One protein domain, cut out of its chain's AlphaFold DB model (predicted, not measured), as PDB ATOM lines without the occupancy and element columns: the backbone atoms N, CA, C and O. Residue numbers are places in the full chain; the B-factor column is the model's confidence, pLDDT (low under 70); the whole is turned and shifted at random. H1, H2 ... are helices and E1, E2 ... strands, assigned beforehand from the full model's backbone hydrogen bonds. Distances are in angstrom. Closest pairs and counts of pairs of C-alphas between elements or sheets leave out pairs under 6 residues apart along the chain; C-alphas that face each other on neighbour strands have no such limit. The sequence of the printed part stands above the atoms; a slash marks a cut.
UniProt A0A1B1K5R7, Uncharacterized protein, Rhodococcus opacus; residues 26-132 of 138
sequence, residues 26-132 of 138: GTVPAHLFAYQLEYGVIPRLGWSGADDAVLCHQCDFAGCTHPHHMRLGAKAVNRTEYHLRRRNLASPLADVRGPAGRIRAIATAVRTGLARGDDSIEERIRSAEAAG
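This is residues 26 to 132 of the 138 residues of an uncharacterized protein of Rhodococcus opacus (UniProt A0A1B1K5R7). The domain has two lobes: one is a small two-stranded hairpin, E2 and E3, between H1 on one side and H2 on the other, and the second is a helical hairpin of H3 and H4. Residues 86 to 97 join the lobes, residues 58 to 69 run near the middle of the domain, and residues 114 to 119, of which 114 to 116 belong to H3, stick out. The printed part has 107 residues, with four named helices and three named strands in the order E1, H1, E2, E3, H2, H3, H4; the sheet, in the order E2 - E3, is antiparallel, and the class is mixed, helices and strands. The whole is only just loose, close to compact, with a radius of gyration of the C-alphas of 15.8 A and spans of 46 by 32 by 22 A.

E1 is residues 27 to 29, beginning at C-alpha 27 at (4.791, -32.851, -1.976). H1 follows at once, residues 30 to 39, 14.3 A long. E2 is residues 53 to 57, 12.9 A long, and E3 is residues 70 to 74, 12.7 A long. H2, residues 75 to 85, is 15.3 A long. H3, the longest helix, is residues 98 to 116, 27.3 A from C-alpha 98 at (15.379, -26.273, -20.827) to C-alpha 116. H4 is residues 121 to 130, 14.3 A long, ending with C-alpha 130 at (26.347, -18.635, -19.720).

E1 pairs with no named strand, and E1 and H1 meet only through their link. The closest C-alphas of H1 and E2 are those of Leu 32 and Leu 55, 7.2 A apart. E2 and E3 form a hairpin, antiparallel at 141 degrees between their directions; N 54 and O 73 are within hydrogen-bond range at 2.8 A, and N 71 and O 56 at 3.0 A. The closest C-alphas of E2 and H2 are those of Val 54 and Lys 75, 5.7 A apart. H3 and H4 form a helical hairpin and touch, closest at the C-alphas of Gly 113 and Ile 121, 5.0 A apart, with a shallow tilt of 27 degrees, opposite ways. H2 and H3 are apart, and so, among others, are H1 and H3. In H1, H2, H3 and H4 every O i to N i+4 pair is within hydrogen-bond range.

The two C-alphas farthest apart in the domain are those of Gly 49 and Gly 117, 47.8 A. The printed part has no cut. The links from H1 to E2, from E2 to E3 and from H2 to H3 are long, with 13, 12 and 12 residues. The mean pLDDT of the printed part is 92.4, and residues 44 to 47 are under 70.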
ATOM      1  N   GLY A  26       1.755 -34.097   0.725       74.75
ATOM      2  CA  GLY A  26       3.110 -34.016   1.269       74.75
ATOM      3  C   GLY A  26       4.118 -33.428   0.297       74.75
ATOM      4  O   GLY A  26       5.076 -32.819   0.737       74.75
ATOM      5  N   THR A  27       3.915 -33.540  -1.019       86.06
ATOM      6  CA  THR A  27       4.791 -32.851  -1.976       86.06
ATOM      7  C   THR A  27       4.404 -31.379  -2.064       86.06
ATOM      8  O   THR A  27       3.306 -31.052  -2.510       86.06
ATOM      9  N   VAL A  28       5.314 -30.506  -1.647       88.69
ATOM     10  CA  VAL A  28       5.135 -29.055  -1.626       88.69
ATOM     11  C   VAL A  28       6.064 -28.427  -2.668       88.69
ATOM     12  O   VAL A  28       7.270 -28.690  -2.639       88.69
ATOM     13  N   PRO A  29       5.551 -27.608  -3.606       92.38
ATOM     14  CA  PRO A  29       6.396 -26.828  -4.503       92.38
ATOM     15  C   PRO A  29       7.213 -25.804  -3.711       92.38
ATOM     16  O   PRO A  29       6.656 -24.995  -2.969       92.38
ATOM     17  N   ALA A  30       8.533 -25.819  -3.888       95.75
ATOM     18  CA  ALA A  30       9.452 -25.029  -3.073       95.75
ATOM     19  C   ALA A  30       9.209 -23.516  -3.195       95.75
ATOM     20  O   ALA A  30       9.250 -22.799  -2.200       95.75
ATOM     21  N   HIS A  31       8.909 -23.039  -4.405       95.62
ATOM     22  CA  HIS A  31       8.658 -21.621  -4.664       95.62
ATOM     23  C   HIS A  31       7.340 -21.133  -4.029       95.62
ATOM     24  O   HIS A  31       7.312 -20.045  -3.463       95.62
ATOM     25  N   LEU A  32       6.277 -21.957  -4.042       93.44
ATOM     26  CA  LEU A  32       5.018 -21.641  -3.351       93.44
ATOM     27  C   LEU A  32       5.222 -21.574  -1.839       93.44
ATOM     28  O   LEU A  32       4.732 -20.649  -1.202       93.44
ATOM     29  N   PHE A  33       5.962 -22.536  -1.277       93.62
ATOM     30  CA  PHE A  33       6.281 -22.536   0.149       93.62
ATOM     31  C   PHE A  33       7.046 -21.276   0.553       93.62
ATOM     32  O   PHE A  33       6.624 -20.591   1.474       93.62
ATOM     33  N   ALA A  34       8.125 -20.945  -0.161       95.81
ATOM     34  CA  ALA A  34       8.941 -19.773   0.147       95.81
ATOM     35  C   ALA A  34       8.140 -18.466   0.062       95.81
ATOM     36  O   ALA A  34       8.259 -17.617   0.936       95.81
ATOM     37  N   TYR A  35       7.284 -18.317  -0.953       96.06
ATOM     38  CA  TYR A  35       6.426 -17.138  -1.068       96.06
ATOM     39  C   TYR A  35       5.406 -17.047   0.068       96.06
ATOM     40  O   TYR A  35       5.214 -15.977   0.631       96.06
ATOM     41  N   GLN A  36       4.762 -18.163   0.425       94.38
ATOM     42  CA  GLN A  36       3.785 -18.179   1.513       94.38
ATOM     43  C   GLN A  36       4.414 -18.017   2.901       94.38
ATOM     44  O   GLN A  36       3.735 -17.564   3.816       94.38
ATOM     45  N   LEU A  37       5.682 -18.399   3.064       95.56
ATOM     46  CA  LEU A  37       6.442 -18.149   4.285       95.56
ATOM     47  C   LEU A  37       6.663 -16.644   4.505       95.56
ATOM     48  O   LEU A  37       6.560 -16.190   5.636       95.56
ATOM     49  N   GLU A  38       6.919 -15.894   3.430       97.44
ATOM     50  CA  GLU A  38       7.147 -14.441   3.461       97.44
ATOM     51  C   GLU A  38       5.838 -13.639   3.535       97.44
ATOM     52  O   GLU A  38       5.668 -12.778   4.391       97.44
ATOM     53  N   TYR A  39       4.891 -13.924   2.637       95.38
ATOM     54  CA  TYR A  39       3.700 -13.089   2.421       95.38
ATOM     55  C   TYR A  39       2.409 -13.678   3.004       95.38
ATOM     56  O   TYR A  39       1.330 -13.112   2.826       95.38
ATOM     57  N   GLY A  40       2.497 -14.822   3.682       93.69
ATOM     58  CA  GLY A  40       1.349 -15.535   4.230       93.69
ATOM     59  C   GLY A  40       0.650 -16.464   3.231       93.69
ATOM     60  O   GLY A  40       0.993 -16.575   2.051       93.69
ATOM     61  N   VAL A  41      -0.345 -17.198   3.731       90.50
ATOM     62  CA  VAL A  41      -1.073 -18.203   2.948       90.50
ATOM     63  C   VAL A  41      -1.851 -17.529   1.822       90.50
ATOM     64  O   VAL A  41      -2.662 -16.645   2.070       90.50
ATOM     65  N   ILE A  42      -1.656 -18.002   0.589       85.69
ATOM     66  CA  ILE A  42      -2.455 -17.568  -0.557       85.69
ATOM     67  C   ILE A  42      -3.834 -18.235  -0.445       85.69
ATOM     68  O   ILE A  42      -3.914 -19.465  -0.560       85.69
ATOM     69  N   PRO A  43      -4.927 -17.474  -0.265       73.81
ATOM     70  CA  PRO A  43      -6.268 -18.029  -0.330       73.81
ATOM     71  C   PRO A  43      -6.573 -18.355  -1.796       73.81
ATOM     72  O   PRO A  43      -6.956 -17.494  -2.584       73.81
ATOM     73  N   ARG A  44      -6.327 -19.602  -2.207       67.94
ATOM     74  CA  ARG A  44      -6.620 -20.044  -3.575       67.94
ATOM     75  C   ARG A  44      -8.114 -20.299  -3.747       67.94
ATOM     76  O   ARG A  44      -8.655 -21.227  -3.149       67.94
ATOM     77  N   LEU A  45      -8.737 -19.526  -4.629       53.19
ATOM     78  CA  LEU A  45     -10.072 -19.767  -5.166       53.19
ATOM     79  C   LEU A  45      -9.886 -20.224  -6.628       53.19
ATOM     80  O   LEU A  45      -9.409 -19.442  -7.440       53.19
ATOM     81  N   GLY A  46     -10.183 -21.494  -6.940       60.31
ATOM     82  CA  GLY A  46     -10.078 -22.064  -8.301       60.31
ATOM     83  C   GLY A  46      -8.794 -22.862  -8.612       60.31
ATOM     84  O   GLY A  46      -7.764 -22.698  -7.956       60.31
ATOM     85  N   TRP A  47      -8.878 -23.785  -9.586       62.50
ATOM     86  CA  TRP A  47      -7.755 -24.623 -10.065       62.50
ATOM     87  C   TRP A  47      -7.563 -24.652 -11.594       62.50
ATOM     88  O   TRP A  47      -6.541 -25.145 -12.083       62.50
ATOM     89  N   SER A  48      -8.532 -24.171 -12.368       74.31
ATOM     90  CA  SER A  48      -8.567 -24.295 -13.829       74.31
ATOM     91  C   SER A  48      -8.932 -23.005 -14.569       74.31
ATOM     92  O   SER A  48      -8.649 -22.927 -15.769       74.31
ATOM     93  N   GLY A  49      -9.478 -21.997 -13.881       80.69
ATOM     94  CA  GLY A  49      -9.912 -20.723 -14.442       80.69
ATOM     95  C   GLY A  49      -8.756 -19.882 -14.981       80.69
ATOM     96  O   GLY A  49      -7.605 -19.989 -14.549       80.69
ATOM     97  N   ALA A  50      -9.053 -19.048 -15.976       81.50
ATOM     98  CA  ALA A  50      -8.081 -18.123 -16.561       81.50
ATOM     99  C   ALA A  50      -7.689 -16.999 -15.582       81.50
ATOM    100  O   ALA A  50      -6.550 -16.526 -15.616       81.50
ATOM    101  N   ASP A  51      -8.605 -16.645 -14.683       86.44
ATOM    102  CA  ASP A  51      -8.427 -15.605 -13.668       86.44
ATOM    103  C   ASP A  51      -7.905 -16.154 -12.333       86.44
ATOM    104  O   ASP A  51      -7.654 -15.390 -11.402       86.44
ATOM    105  N   ASP A  52      -7.684 -17.471 -12.248       87.25
ATOM    106  CA  ASP A  52      -7.170 -18.107 -11.041       87.25
ATOM    107  C   ASP A  52      -5.793 -17.545 -10.678       87.25
ATOM    108  O   ASP A  52      -4.904 -17.373 -11.527       87.25
ATOM    109  N   ALA A  53      -5.610 -17.307  -9.379       88.81
ATOM    110  CA  ALA A  53      -4.372 -16.789  -8.833       88.81
ATOM    111  C   ALA A  53      -3.243 -17.829  -8.946       88.81
ATOM    112  O   ALA A  53      -3.270 -18.906  -8.337       88.81
ATOM    113  N   VAL A  54      -2.204 -17.475  -9.697       90.50
ATOM    114  CA  VAL A  54      -0.960 -18.231  -9.843       90.50
ATOM    115  C   VAL A  54       0.216 -17.399  -9.359       90.50
ATOM    116  O   VAL A  54       0.177 -16.168  -9.349       90.50
ATOM    117  N   LEU A  55       1.279 -18.086  -8.948       92.69
ATOM    118  CA  LEU A  55       2.527 -17.430  -8.606       92.69
ATOM    119  C   LEU A  55       3.373 -17.295  -9.877       92.69
ATOM    120  O   LEU A  55       3.735 -18.298 -10.490       92.69
ATOM    121  N   CYS A  56       3.638 -16.059 -10.289       94.75
ATOM    122  CA  CYS A  56       4.347 -15.736 -11.523       94.75
ATOM    123  C   CYS A  56       5.816 -15.447 -11.216       94.75
ATOM    124  O   CYS A  56       6.104 -14.565 -10.403       94.75
ATOM    125  N   HIS A  57       6.746 -16.128 -11.888       96.31
ATOM    126  CA  HIS A  57       8.159 -15.751 -11.845       96.31
ATOM    127  C   HIS A  57       8.394 -14.489 -12.679       96.31
ATOM    128  O   HIS A  57       8.123 -14.474 -13.876       96.31
ATOM    129  N   GLN A  58       8.951 -13.457 -12.050       95.44
ATOM    130  CA  GLN A  58       9.395 -12.233 -12.725       95.44
ATOM    131  C   GLN A  58      10.793 -12.410 -13.334       95.44
ATOM    132  O   GLN A  58      11.117 -11.797 -14.342       95.44
ATOM    133  N   CYS A  59      11.605 -13.297 -12.750       95.69
ATOM    134  CA  CYS A  59      12.934 -13.652 -13.251       95.69
ATOM    135  C   CYS A  59      12.926 -14.775 -14.302       95.69
ATOM    136  O   CYS A  59      13.992 -15.205 -14.726       95.69
ATOM    137  N   ASP A  60      11.753 -15.324 -14.638       95.75
ATOM    138  CA  ASP A  60      11.545 -16.487 -15.517       95.75
ATOM    139  C   ASP A  60      12.299 -17.789 -15.155       95.75
ATOM    140  O   ASP A  60      12.203 -18.801 -15.854       95.75
ATOM    141  N   PHE A  61      13.029 -17.817 -14.042       96.44
ATOM    142  CA  PHE A  61      13.783 -18.986 -13.620       96.44
ATOM    143  C   PHE A  61      12.949 -19.897 -12.702       96.44
ATOM    144  O   PHE A  61      12.805 -19.621 -11.513       96.44
ATOM    145  N   ALA A  62      12.462 -21.028 -13.230       95.44
ATOM    146  CA  ALA A  62      11.600 -21.989 -12.513       95.44
ATOM    147  C   ALA A  62      12.216 -22.584 -11.227       95.44
ATOM    148  O   ALA A  62      11.506 -23.055 -10.337       95.44
ATOM    149  N   GLY A  63      13.548 -22.577 -11.125       95.81
ATOM    150  CA  GLY A  63      14.285 -23.013  -9.939       95.81
ATOM    151  C   GLY A  63      14.461 -21.937  -8.861       95.81
ATOM    152  O   GLY A  63      15.094 -22.186  -7.827       95.81
ATOM    153  N   CYS A  64      13.961 -20.724  -9.100       97.31
ATOM    154  CA  CYS A  64      14.016 -19.621  -8.155       97.31
ATOM    155  C   CYS A  64      13.059 -19.872  -6.984       97.31
ATOM    156  O   CYS A  64      11.933 -20.325  -7.161       97.31
ATOM    157  N   THR A  65      13.502 -19.545  -5.775       97.31
ATOM    158  CA  THR A  65      12.682 -19.602  -4.554       97.31
ATOM    159  C   THR A  65      12.651 -18.261  -3.827       97.31
ATOM    160  O   THR A  65      12.122 -18.190  -2.730       97.31
ATOM    161  N   HIS A  66      13.231 -17.206  -4.410       97.38
ATOM    162  CA  HIS A  66      13.301 -15.884  -3.793       97.38
ATOM    163  C   HIS A  66      11.930 -15.190  -3.886       97.38
ATOM    164  O   HIS A  66      11.497 -14.911  -5.011       97.38
ATOM    165  N   PRO A  67      11.240 -14.895  -2.766       97.00
ATOM    166  CA  PRO A  67       9.877 -14.357  -2.781       97.00
ATOM    167  C   PRO A  67       9.734 -13.069  -3.599       97.00
ATOM    168  O   PRO A  67       8.783 -12.939  -4.363       97.00
ATOM    169  N   HIS A  68      10.716 -12.164  -3.539       97.75
ATOM    170  CA  HIS A  68      10.689 -10.900  -4.293       97.75
ATOM    171  C   HIS A  68      10.877 -11.062  -5.812       97.75
ATOM    172  O   HIS A  68      10.645 -10.123  -6.563       97.75
ATOM    173  N   HIS A  69      11.280 -12.242  -6.297       97.69
ATOM    174  CA  HIS A  69      11.336 -12.530  -7.738       97.69
ATOM    175  C   HIS A  69      10.020 -13.111  -8.264       97.69
ATOM    176  O   HIS A  69       9.959 -13.606  -9.394       97.69
ATOM    177  N   MET A  70       8.968 -13.094  -7.447       96.31
ATOM    178  CA  MET A  70       7.661 -13.627  -7.784       96.31
ATOM    179  C   MET A  70       6.569 -12.615  -7.449       96.31
ATOM    180  O   MET A  70       6.761 -11.737  -6.614       96.31
ATOM    181  N   ARG A  71       5.425 -12.736  -8.118       95.38
ATOM    182  CA  ARG A  71       4.211 -11.985  -7.785       95.38
ATOM    183  C   ARG A  71       2.990 -12.883  -7.896       95.38
ATOM    184  O   ARG A  71       2.948 -13.746  -8.774       95.38
ATOM    185  N   LEU A  72       1.982 -12.654  -7.064       93.38
ATOM    186  CA  LEU A  72       0.663 -13.241  -7.289       93.38
ATOM    187  C   LEU A  72      -0.000 -12.551  -8.496       93.38
ATOM    188  O   LEU A  72       0.056 -11.327  -8.636       93.38
ATOM    189  N   GLY A  73      -0.599 -13.323  -9.398       91.44
ATOM    190  CA  GLY A  73      -1.262 -12.782 -10.584       91.44
ATOM    191  C   GLY A  73      -2.232 -13.762 -11.230       91.44
ATOM    192  O   GLY A  73      -2.263 -14.937 -10.879       91.44
ATOM    193  N   ALA A  74      -3.020 -13.283 -12.189       91.25
ATOM    194  CA  ALA A  74      -3.935 -14.128 -12.950       91.25
ATOM    195  C   ALA A  74      -3.177 -15.027 -13.940       91.25
ATOM    196  O   ALA A  74      -2.231 -14.591 -14.613       91.25
ATOM    197  N   LYS A  75      -3.628 -16.277 -14.081       90.88
ATOM    198  CA  LYS A  75      -3.053 -17.267 -15.006       90.88
ATOM    199  C   LYS A  75      -3.000 -16.774 -16.455       90.88
ATOM    200  O   LYS A  75      -1.999 -17.010 -17.135       90.88
ATOM    201  N   ALA A  76      -4.036 -16.075 -16.921       93.31
ATOM    202  CA  ALA A  76      -4.082 -15.482 -18.257       93.31
ATOM    203  C   ALA A  76      -2.947 -14.471 -18.476       93.31
ATOM    204  O   ALA A  76      -2.232 -14.549 -19.475       93.31
ATOM    205  N   VAL A  77      -2.725 -13.582 -17.504       94.31
ATOM    206  CA  VAL A  77      -1.664 -12.567 -17.566       94.31
ATOM    207  C   VAL A  77      -0.285 -13.225 -17.563       94.31
ATOM    208  O   VAL A  77       0.538 -12.905 -18.417       94.31
ATOM    209  N   ASN A  78      -0.052 -14.207 -16.683       94.19
ATOM    210  CA  ASN A  78       1.212 -14.954 -16.640       94.19
ATOM    211  C   ASN A  78       1.540 -15.624 -17.985       94.19
ATOM    212  O   ASN A  78       2.683 -15.621 -18.440       94.19
ATOM    213  N   ARG A  79       0.526 -16.191 -18.648       94.25
ATOM    214  CA  ARG A  79       0.687 -16.816 -19.964       94.25
ATOM    215  C   ARG A  79       1.030 -15.790 -21.046       94.25
ATOM    216  O   ARG A  79       1.906 -16.060 -21.867       94.25
ATOM    217  N   THR A  80       0.368 -14.635 -21.058       95.81
ATOM    218  CA  THR A  80       0.687 -13.544 -21.993       95.81
ATOM    219  C   THR A  80       2.119 -13.056 -21.795       95.81
ATOM    220  O   THR A  80       2.885 -12.995 -22.754       95.81
ATOM    221  N   GLU A  81       2.515 -12.804 -20.547       94.81
ATOM    222  CA  GLU A  81       3.880 -12.419 -20.184       94.81
ATOM    223  C   GLU A  81       4.922 -13.453 -20.637       94.81
ATOM    224  O   GLU A  81       5.926 -13.092 -21.252       94.81
ATOM    225  N   TYR A  82       4.660 -14.744 -20.420       95.12
ATOM    226  CA  TYR A  82       5.524 -15.819 -20.909       95.12
ATOM    227  C   TYR A  82       5.718 -15.755 -22.431       95.12
ATOM    228  O   TYR A  82       6.841 -15.870 -22.922       95.12
ATOM    229  N   HIS A  83       4.646 -15.550 -23.203       96.19
ATOM    230  CA  HIS A  83       4.748 -15.468 -24.661       96.19
ATOM    231  C   HIS A  83       5.558 -14.259 -25.142       96.19
ATOM    232  O   HIS A  83       6.253 -14.384 -26.152       96.19
ATOM    233  N   LEU A  84       5.504 -13.140 -24.414       94.31
ATOM    234  CA  LEU A  84       6.318 -11.953 -24.687       94.31
ATOM    235  C   LEU A  84       7.800 -12.195 -24.364       94.31
ATOM    236  O   LEU A  84       8.669 -11.803 -25.140       94.31
ATOM    237  N   ARG A  85       8.101 -12.877 -23.250       93.69
ATOM    238  CA  ARG A  85       9.480 -13.048 -22.758       93.69
ATOM    239  C   ARG A  85      10.222 -14.249 -23.342       93.69
ATOM    240  O   ARG A  85      11.442 -14.189 -23.463       93.69
ATOM    241  N   ARG A  86       9.534 -15.315 -23.774       93.06
ATOM    242  CA  ARG A  86      10.172 -16.581 -24.216       93.06
ATOM    243  C   ARG A  86      11.115 -16.468 -25.422       93.06
ATOM    244  O   ARG A  86      11.807 -17.429 -25.724       93.06
ATOM    245  N   ARG A  87      11.092 -15.345 -26.148       90.75
ATOM    246  CA  ARG A  87      11.985 -15.073 -27.290       90.75
ATOM    247  C   ARG A  87      13.215 -14.239 -26.917       90.75
ATOM    248  O   ARG A  87      14.068 -14.025 -27.769       90.75
ATOM    249  N   ASN A  88      13.312 -13.765 -25.675       92.25
ATOM    250  CA  ASN A  88      14.494 -13.060 -25.201       92.25
ATOM    251  C   ASN A  88      15.636 -14.063 -24.978       92.25
ATOM    252  O   ASN A  88      15.572 -14.865 -24.048       92.25
ATOM    253  N   LEU A  89      16.684 -13.991 -25.803       91.44
ATOM    254  CA  LEU A  89      17.835 -14.901 -25.745       91.44
ATOM    255  C   LEU A  89      18.670 -14.754 -24.462       91.44
ATOM    256  O   LEU A  89      19.394 -15.678 -24.109       91.44
ATOM    257  N   ALA A  90      18.542 -13.631 -23.751       89.38
ATOM    258  CA  ALA A  90      19.173 -13.416 -22.449       89.38
ATOM    259  C   ALA A  90      18.306 -13.901 -21.268       89.38
ATOM    260  O   ALA A  90      18.761 -13.898 -20.125       89.38
ATOM    261  N   SER A  91      17.050 -14.301 -21.508       92.81
ATOM    262  CA  SER A  91      16.165 -14.811 -20.454       92.81
ATOM    263  C   SER A  91      16.540 -16.249 -20.070       92.81
ATOM    264  O   SER A  91      16.877 -17.047 -20.947       92.81
ATOM    265  N   PRO A  92      16.362 -16.655 -18.798       95.50
ATOM    266  CA  PRO A  92      16.406 -18.063 -18.400       95.50
ATOM    267  C   PRO A  92      15.498 -18.993 -19.224       95.50
ATOM    268  O   PRO A  92      15.753 -20.196 -19.263       95.50
ATOM    269  N   LEU A  93      14.461 -18.462 -19.892       95.31
ATOM    270  CA  LEU A  93      13.597 -19.226 -20.805       95.31
ATOM    271  C   LEU A  93      14.313 -19.707 -22.071       95.31
ATOM    272  O   LEU A  93      13.847 -20.667 -22.681       95.31
ATOM    273  N   ALA A  94      15.402 -19.049 -22.471       94.94
ATOM    274  CA  ALA A  94      16.161 -19.381 -23.673       94.94
ATOM    275  C   ALA A  94      17.227 -20.462 -23.442       94.94
ATOM    276  O   ALA A  94      17.906 -20.848 -24.391       94.94
ATOM    277  N   ASP A  95      17.381 -20.955 -22.208       96.25
ATOM    278  CA  ASP A  95      18.390 -21.961 -21.889       96.25
ATOM    279  C   ASP A  95      18.180 -23.231 -22.728       96.25
ATOM    280  O   ASP A  95      17.138 -23.888 -22.630       96.25
ATOM    281  N   VAL A  96      19.177 -23.601 -23.535       96.62
ATOM    282  CA  VAL A  96      19.081 -24.711 -24.501       96.62
ATOM    283  C   VAL A  96      18.884 -26.071 -23.829       96.62
ATOM    284  O   VAL A  96      18.447 -27.029 -24.461       96.62
ATOM    285  N   ARG A  97      19.166 -26.164 -22.524       96.88
ATOM    286  CA  ARG A  97      18.960 -27.370 -21.709       96.88
ATOM    287  C   ARG A  97      17.526 -27.462 -21.168       96.88
ATOM    288  O   ARG A  97      17.174 -28.439 -20.500       96.88
ATOM    289  N   GLY A  98      16.707 -26.436 -21.402       96.19
ATOM    290  CA  GLY A  98      15.379 -26.273 -20.827       96.19
ATOM    291  C   GLY A  98      15.402 -25.959 -19.322       96.19
ATOM    292  O   GLY A  98      16.455 -25.965 -18.675       96.19
ATOM    293  N   PRO A  99      14.226 -25.724 -18.710       96.12
ATOM    294  CA  PRO A  99      14.131 -25.244 -17.330       96.12
ATOM    295  C   PRO A  99      14.708 -26.234 -16.308       96.12
ATOM    296  O   PRO A  99      15.384 -25.823 -15.366       96.12
ATOM    297  N   ALA A 100      14.492 -27.542 -16.503       97.44
ATOM    298  CA  ALA A 100      15.063 -28.578 -15.642       97.44
ATOM    299  C   ALA A 100      16.578 -28.729 -15.826       97.44
ATOM    300  O   ALA A 100      17.295 -28.928 -14.844       97.44
ATOM    301  N   GLY A 101      17.074 -28.629 -17.061       97.94
ATOM    302  CA  GLY A 101      18.505 -28.692 -17.344       97.94
ATOM    303  C   GLY A 101      19.260 -27.518 -16.729       97.94
ATOM    304  O   GLY A 101      20.272 -27.735 -16.063       97.94
ATOM    305  N   ARG A 102      18.712 -26.300 -16.843       97.56
ATOM    306  CA  ARG A 102      19.280 -25.088 -16.240       97.56
ATOM    307  C   ARG A 102      19.488 -25.229 -14.735       97.56
ATOM    308  O   ARG A 102      20.611 -25.096 -14.257       97.56
ATOM    309  N   ILE A 103      18.427 -25.521 -13.974       97.44
ATOM    310  CA  ILE A 103      18.548 -25.638 -12.511       97.44
ATOM    311  C   ILE A 103      19.509 -26.759 -12.107       97.44
ATOM    312  O   ILE A 103      20.275 -26.579 -11.167       97.44
ATOM    313  N   ARG A 104      19.517 -27.898 -12.815       97.75
ATOM    314  CA  ARG A 104      20.457 -28.991 -12.527       97.75
ATOM    315  C   ARG A 104      21.901 -28.543 -12.730       97.75
ATOM    316  O   ARG A 104      22.720 -28.798 -11.855       97.75
ATOM    317  N   ALA A 105      22.195 -27.846 -13.826       98.00
ATOM    318  CA  ALA A 105      23.534 -27.334 -14.105       98.00
ATOM    319  C   ALA A 105      24.009 -26.353 -13.024       98.00
ATOM    320  O   ALA A 105      25.099 -26.523 -12.478       98.00
ATOM    321  N   ILE A 106      23.171 -25.383 -12.649       97.50
ATOM    322  CA  ILE A 106      23.535 -24.400 -11.620       97.50
ATOM    323  C   ILE A 106      23.643 -25.069 -10.239       97.50
ATOM    324  O   ILE A 106      24.594 -24.823  -9.502       97.50
ATOM    325  N   ALA A 107      22.739 -25.989  -9.890       97.06
ATOM    326  CA  ALA A 107      22.819 -26.715  -8.623       97.06
ATOM    327  C   ALA A 107      24.067 -27.612  -8.534       97.06
ATOM    328  O   ALA A 107      24.611 -27.799  -7.445       97.06
ATOM    329  N   THR A 108      24.535 -28.172  -9.654       97.31
ATOM    330  CA  THR A 108      25.826 -28.875  -9.728       97.31
ATOM    331  C   THR A 108      26.992 -27.913  -9.517       97.31
ATOM    332  O   THR A 108      27.906 -28.236  -8.756       97.31
ATOM    333  N   ALA A 109      26.952 -26.723 -10.122       96.88
ATOM    334  CA  ALA A 109      27.974 -25.692  -9.950       96.88
ATOM    335  C   ALA A 109      28.104 -25.253  -8.479       96.88
ATOM    336  O   ALA A 109      29.209 -25.249  -7.936       96.88
ATOM    337  N   VAL A 110      26.973 -25.000  -7.809       96.38
ATOM    338  CA  VAL A 110      26.922 -24.656  -6.377       96.38
ATOM    339  C   VAL A 110      27.469 -25.786  -5.511       96.38
ATOM    340  O   VAL A 110      28.356 -25.559  -4.693       96.38
ATOM    341  N   ARG A 111      26.992 -27.024  -5.706       96.06
ATOM    342  CA  ARG A 111      27.481 -28.187  -4.944       96.06
ATOM    343  C   ARG A 111      28.979 -28.415  -5.121       96.06
ATOM    344  O   ARG A 111      29.651 -28.767  -4.161       96.06
ATOM    345  N   THR A 112      29.492 -28.190  -6.327       95.62
ATOM    346  CA  THR A 112      30.924 -28.309  -6.618       95.62
ATOM    347  C   THR A 112      31.733 -27.261  -5.861       95.62
ATOM    348  O   THR A 112      32.740 -27.619  -5.261       95.62
ATOM    349  N   GLY A 113      31.304 -25.994  -5.856       95.50
ATOM    350  CA  GLY A 113      31.996 -24.945  -5.098       95.50
ATOM    351  C   GLY A 113      31.969 -25.211  -3.592       95.50
ATOM    352  O   GLY A 113      33.018 -25.204  -2.953       95.50
ATOM    353  N   LEU A 114      30.807 -25.599  -3.048       95.19
ATOM    354  CA  LEU A 114      30.673 -25.992  -1.638       95.19
ATOM    355  C   LEU A 114      31.594 -27.163  -1.263       95.19
ATOM    356  O   LEU A 114      32.238 -27.124  -0.223       95.19
ATOM    357  N   ALA A 115      31.688 -28.193  -2.111       95.44
ATOM    358  CA  ALA A 115      32.548 -29.351  -1.861       95.44
ATOM    359  C   ALA A 115      34.047 -29.018  -1.915       95.44
ATOM    360  O   ALA A 115      34.850 -29.703  -1.286       95.44
ATOM    361  N   ARG A 116      34.434 -27.988  -2.677       94.38
ATOM    362  CA  ARG A 116      35.825 -27.526  -2.793       94.38
ATOM    363  C   ARG A 116      36.204 -26.506  -1.723       94.38
ATOM    364  O   ARG A 116      37.391 -26.244  -1.566       94.38
ATOM    365  N   GLY A 117      35.220 -25.943  -1.021       91.06
ATOM    366  CA  GLY A 117      35.432 -24.870  -0.054       91.06
ATOM    367  C   GLY A 117      36.019 -23.607  -0.685       91.06
ATOM    368  O   GLY A 117      36.751 -22.895  -0.010       91.06
ATOM    369  N   ASP A 118      35.763 -23.366  -1.978       86.69
ATOM    370  CA  ASP A 118      36.251 -22.171  -2.668       86.69
ATOM    371  C   ASP A 118      35.190 -21.057  -2.693       86.69
ATOM    372  O   ASP A 118      33.994 -21.309  -2.852       86.69
ATOM    373  N   ASP A 119      35.633 -19.801  -2.591       86.88
ATOM    374  CA  ASP A 119      34.767 -18.609  -2.627       86.88
ATOM    375  C   ASP A 119      34.248 -18.290  -4.048       86.88
ATOM    376  O   ASP A 119      33.677 -17.234  -4.313       86.88
ATOM    377  N   SER A 120      34.432 -19.213  -5.001       93.06
ATOM    378  CA  SER A 120      34.135 -19.012  -6.424       93.06
ATOM    379  C   SER A 120      32.723 -19.447  -6.837       93.06
ATOM    380  O   SER A 120      32.415 -19.480  -8.029       93.06
ATOM    381  N   ILE A 121      31.841 -19.778  -5.883       94.75
ATOM    382  CA  ILE A 121      30.476 -20.272  -6.158       94.75
ATOM    383  C   ILE A 121      29.717 -19.346  -7.117       94.75
ATOM    384  O   ILE A 121      29.115 -19.831  -8.074       94.75
ATOM    385  N   GLU A 122      29.792 -18.032  -6.915       94.88
ATOM    386  CA  GLU A 122      29.129 -17.047  -7.778       94.88
ATOM    387  C   GLU A 122      29.651 -17.078  -9.221       94.88
ATOM    388  O   GLU A 122      28.877 -17.014 -10.177       94.88
ATOM    389  N   GLU A 123      30.961 -17.243  -9.404       96.44
ATOM    390  CA  GLU A 123      31.562 -17.364 -10.735       96.44
ATOM    391  C   GLU A 123      31.162 -18.677 -11.416       96.44
ATOM    392  O   GLU A 123      30.842 -18.711 -12.606       96.44
ATOM    393  N   ARG A 124      31.085 -19.765 -10.644       95.94
ATOM    394  CA  ARG A 124      30.604 -21.062 -11.131       95.94
ATOM    395  C   ARG A 124      29.138 -20.997 -11.554       95.94
ATOM    396  O   ARG A 124      28.781 -21.609 -12.562       95.94
ATOM    397  N   ILE A 125      28.300 -20.267 -10.815       96.31
ATOM    398  CA  ILE A 125      26.905 -20.007 -11.193       96.31
ATOM    399  C   ILE A 125      26.874 -19.260 -12.528       96.31
ATOM    400  O   ILE A 125      26.278 -19.778 -13.472       96.31
ATOM    401  N   ARG A 126      27.572 -18.120 -12.649       96.19
ATOM    402  CA  ARG A 126      27.621 -17.332 -13.896       96.19
ATOM    403  C   ARG A 126      28.085 -18.160 -15.092       96.19
ATOM    404  O   ARG A 126      27.438 -18.152 -16.137       96.19
ATOM    405  N   SER A 127      29.148 -18.941 -14.922       96.81
ATOM    406  CA  SER A 127      29.652 -19.858 -15.948       96.81
ATOM    407  C   SER A 127      28.606 -20.905 -16.355       96.81
ATOM    408  O   SER A 127      28.400 -21.160 -17.544       96.81
ATOM    409  N   ALA A 128      27.899 -21.500 -15.389       97.25
ATOM    410  CA  ALA A 128      26.849 -22.479 -15.663       97.25
ATOM    411  C   ALA A 128      25.632 -21.864 -16.372       97.25
ATOM    412  O   ALA A 128      24.999 -22.539 -17.192       97.25
ATOM    413  N   GLU A 129      25.296 -20.610 -16.066       96.31
ATOM    414  CA  GLU A 129      24.242 -19.852 -16.738       96.31
ATOM    415  C   GLU A 129      24.619 -19.515 -18.181       96.31
ATOM    416  O   GLU A 129      23.829 -19.802 -19.080       96.31
ATOM    417  N   ALA A 130      25.827 -18.986 -18.399       95.69
ATOM    418  CA  ALA A 130      26.347 -18.635 -19.720       95.69
ATOM    419  C   ALA A 130      26.416 -19.851 -20.654       95.69
ATOM    420  O   ALA A 130      25.988 -19.772 -21.801       95.69
ATOM    421  N   ALA A 131      26.851 -21.009 -20.145       96.56
ATOM    422  CA  ALA A 131      26.919 -22.256 -20.912       96.56
ATOM    423  C   ALA A 131      25.550 -22.786 -21.390       96.56
ATOM    424  O   ALA A 131      25.499 -23.702 -22.208       96.56
ATOM    425  N   GLY A 132      24.440 -22.276 -20.846       96.00
ATOM    426  CA  GLY A 132      23.091 -22.619 -21.298       96.00
ATOM    427  C   GLY A 132      22.523 -21.675 -22.344       96.00
ATOM    428  O   GLY A 132      21.485 -21.992 -22.921       96.00
TER     429      GLY A 132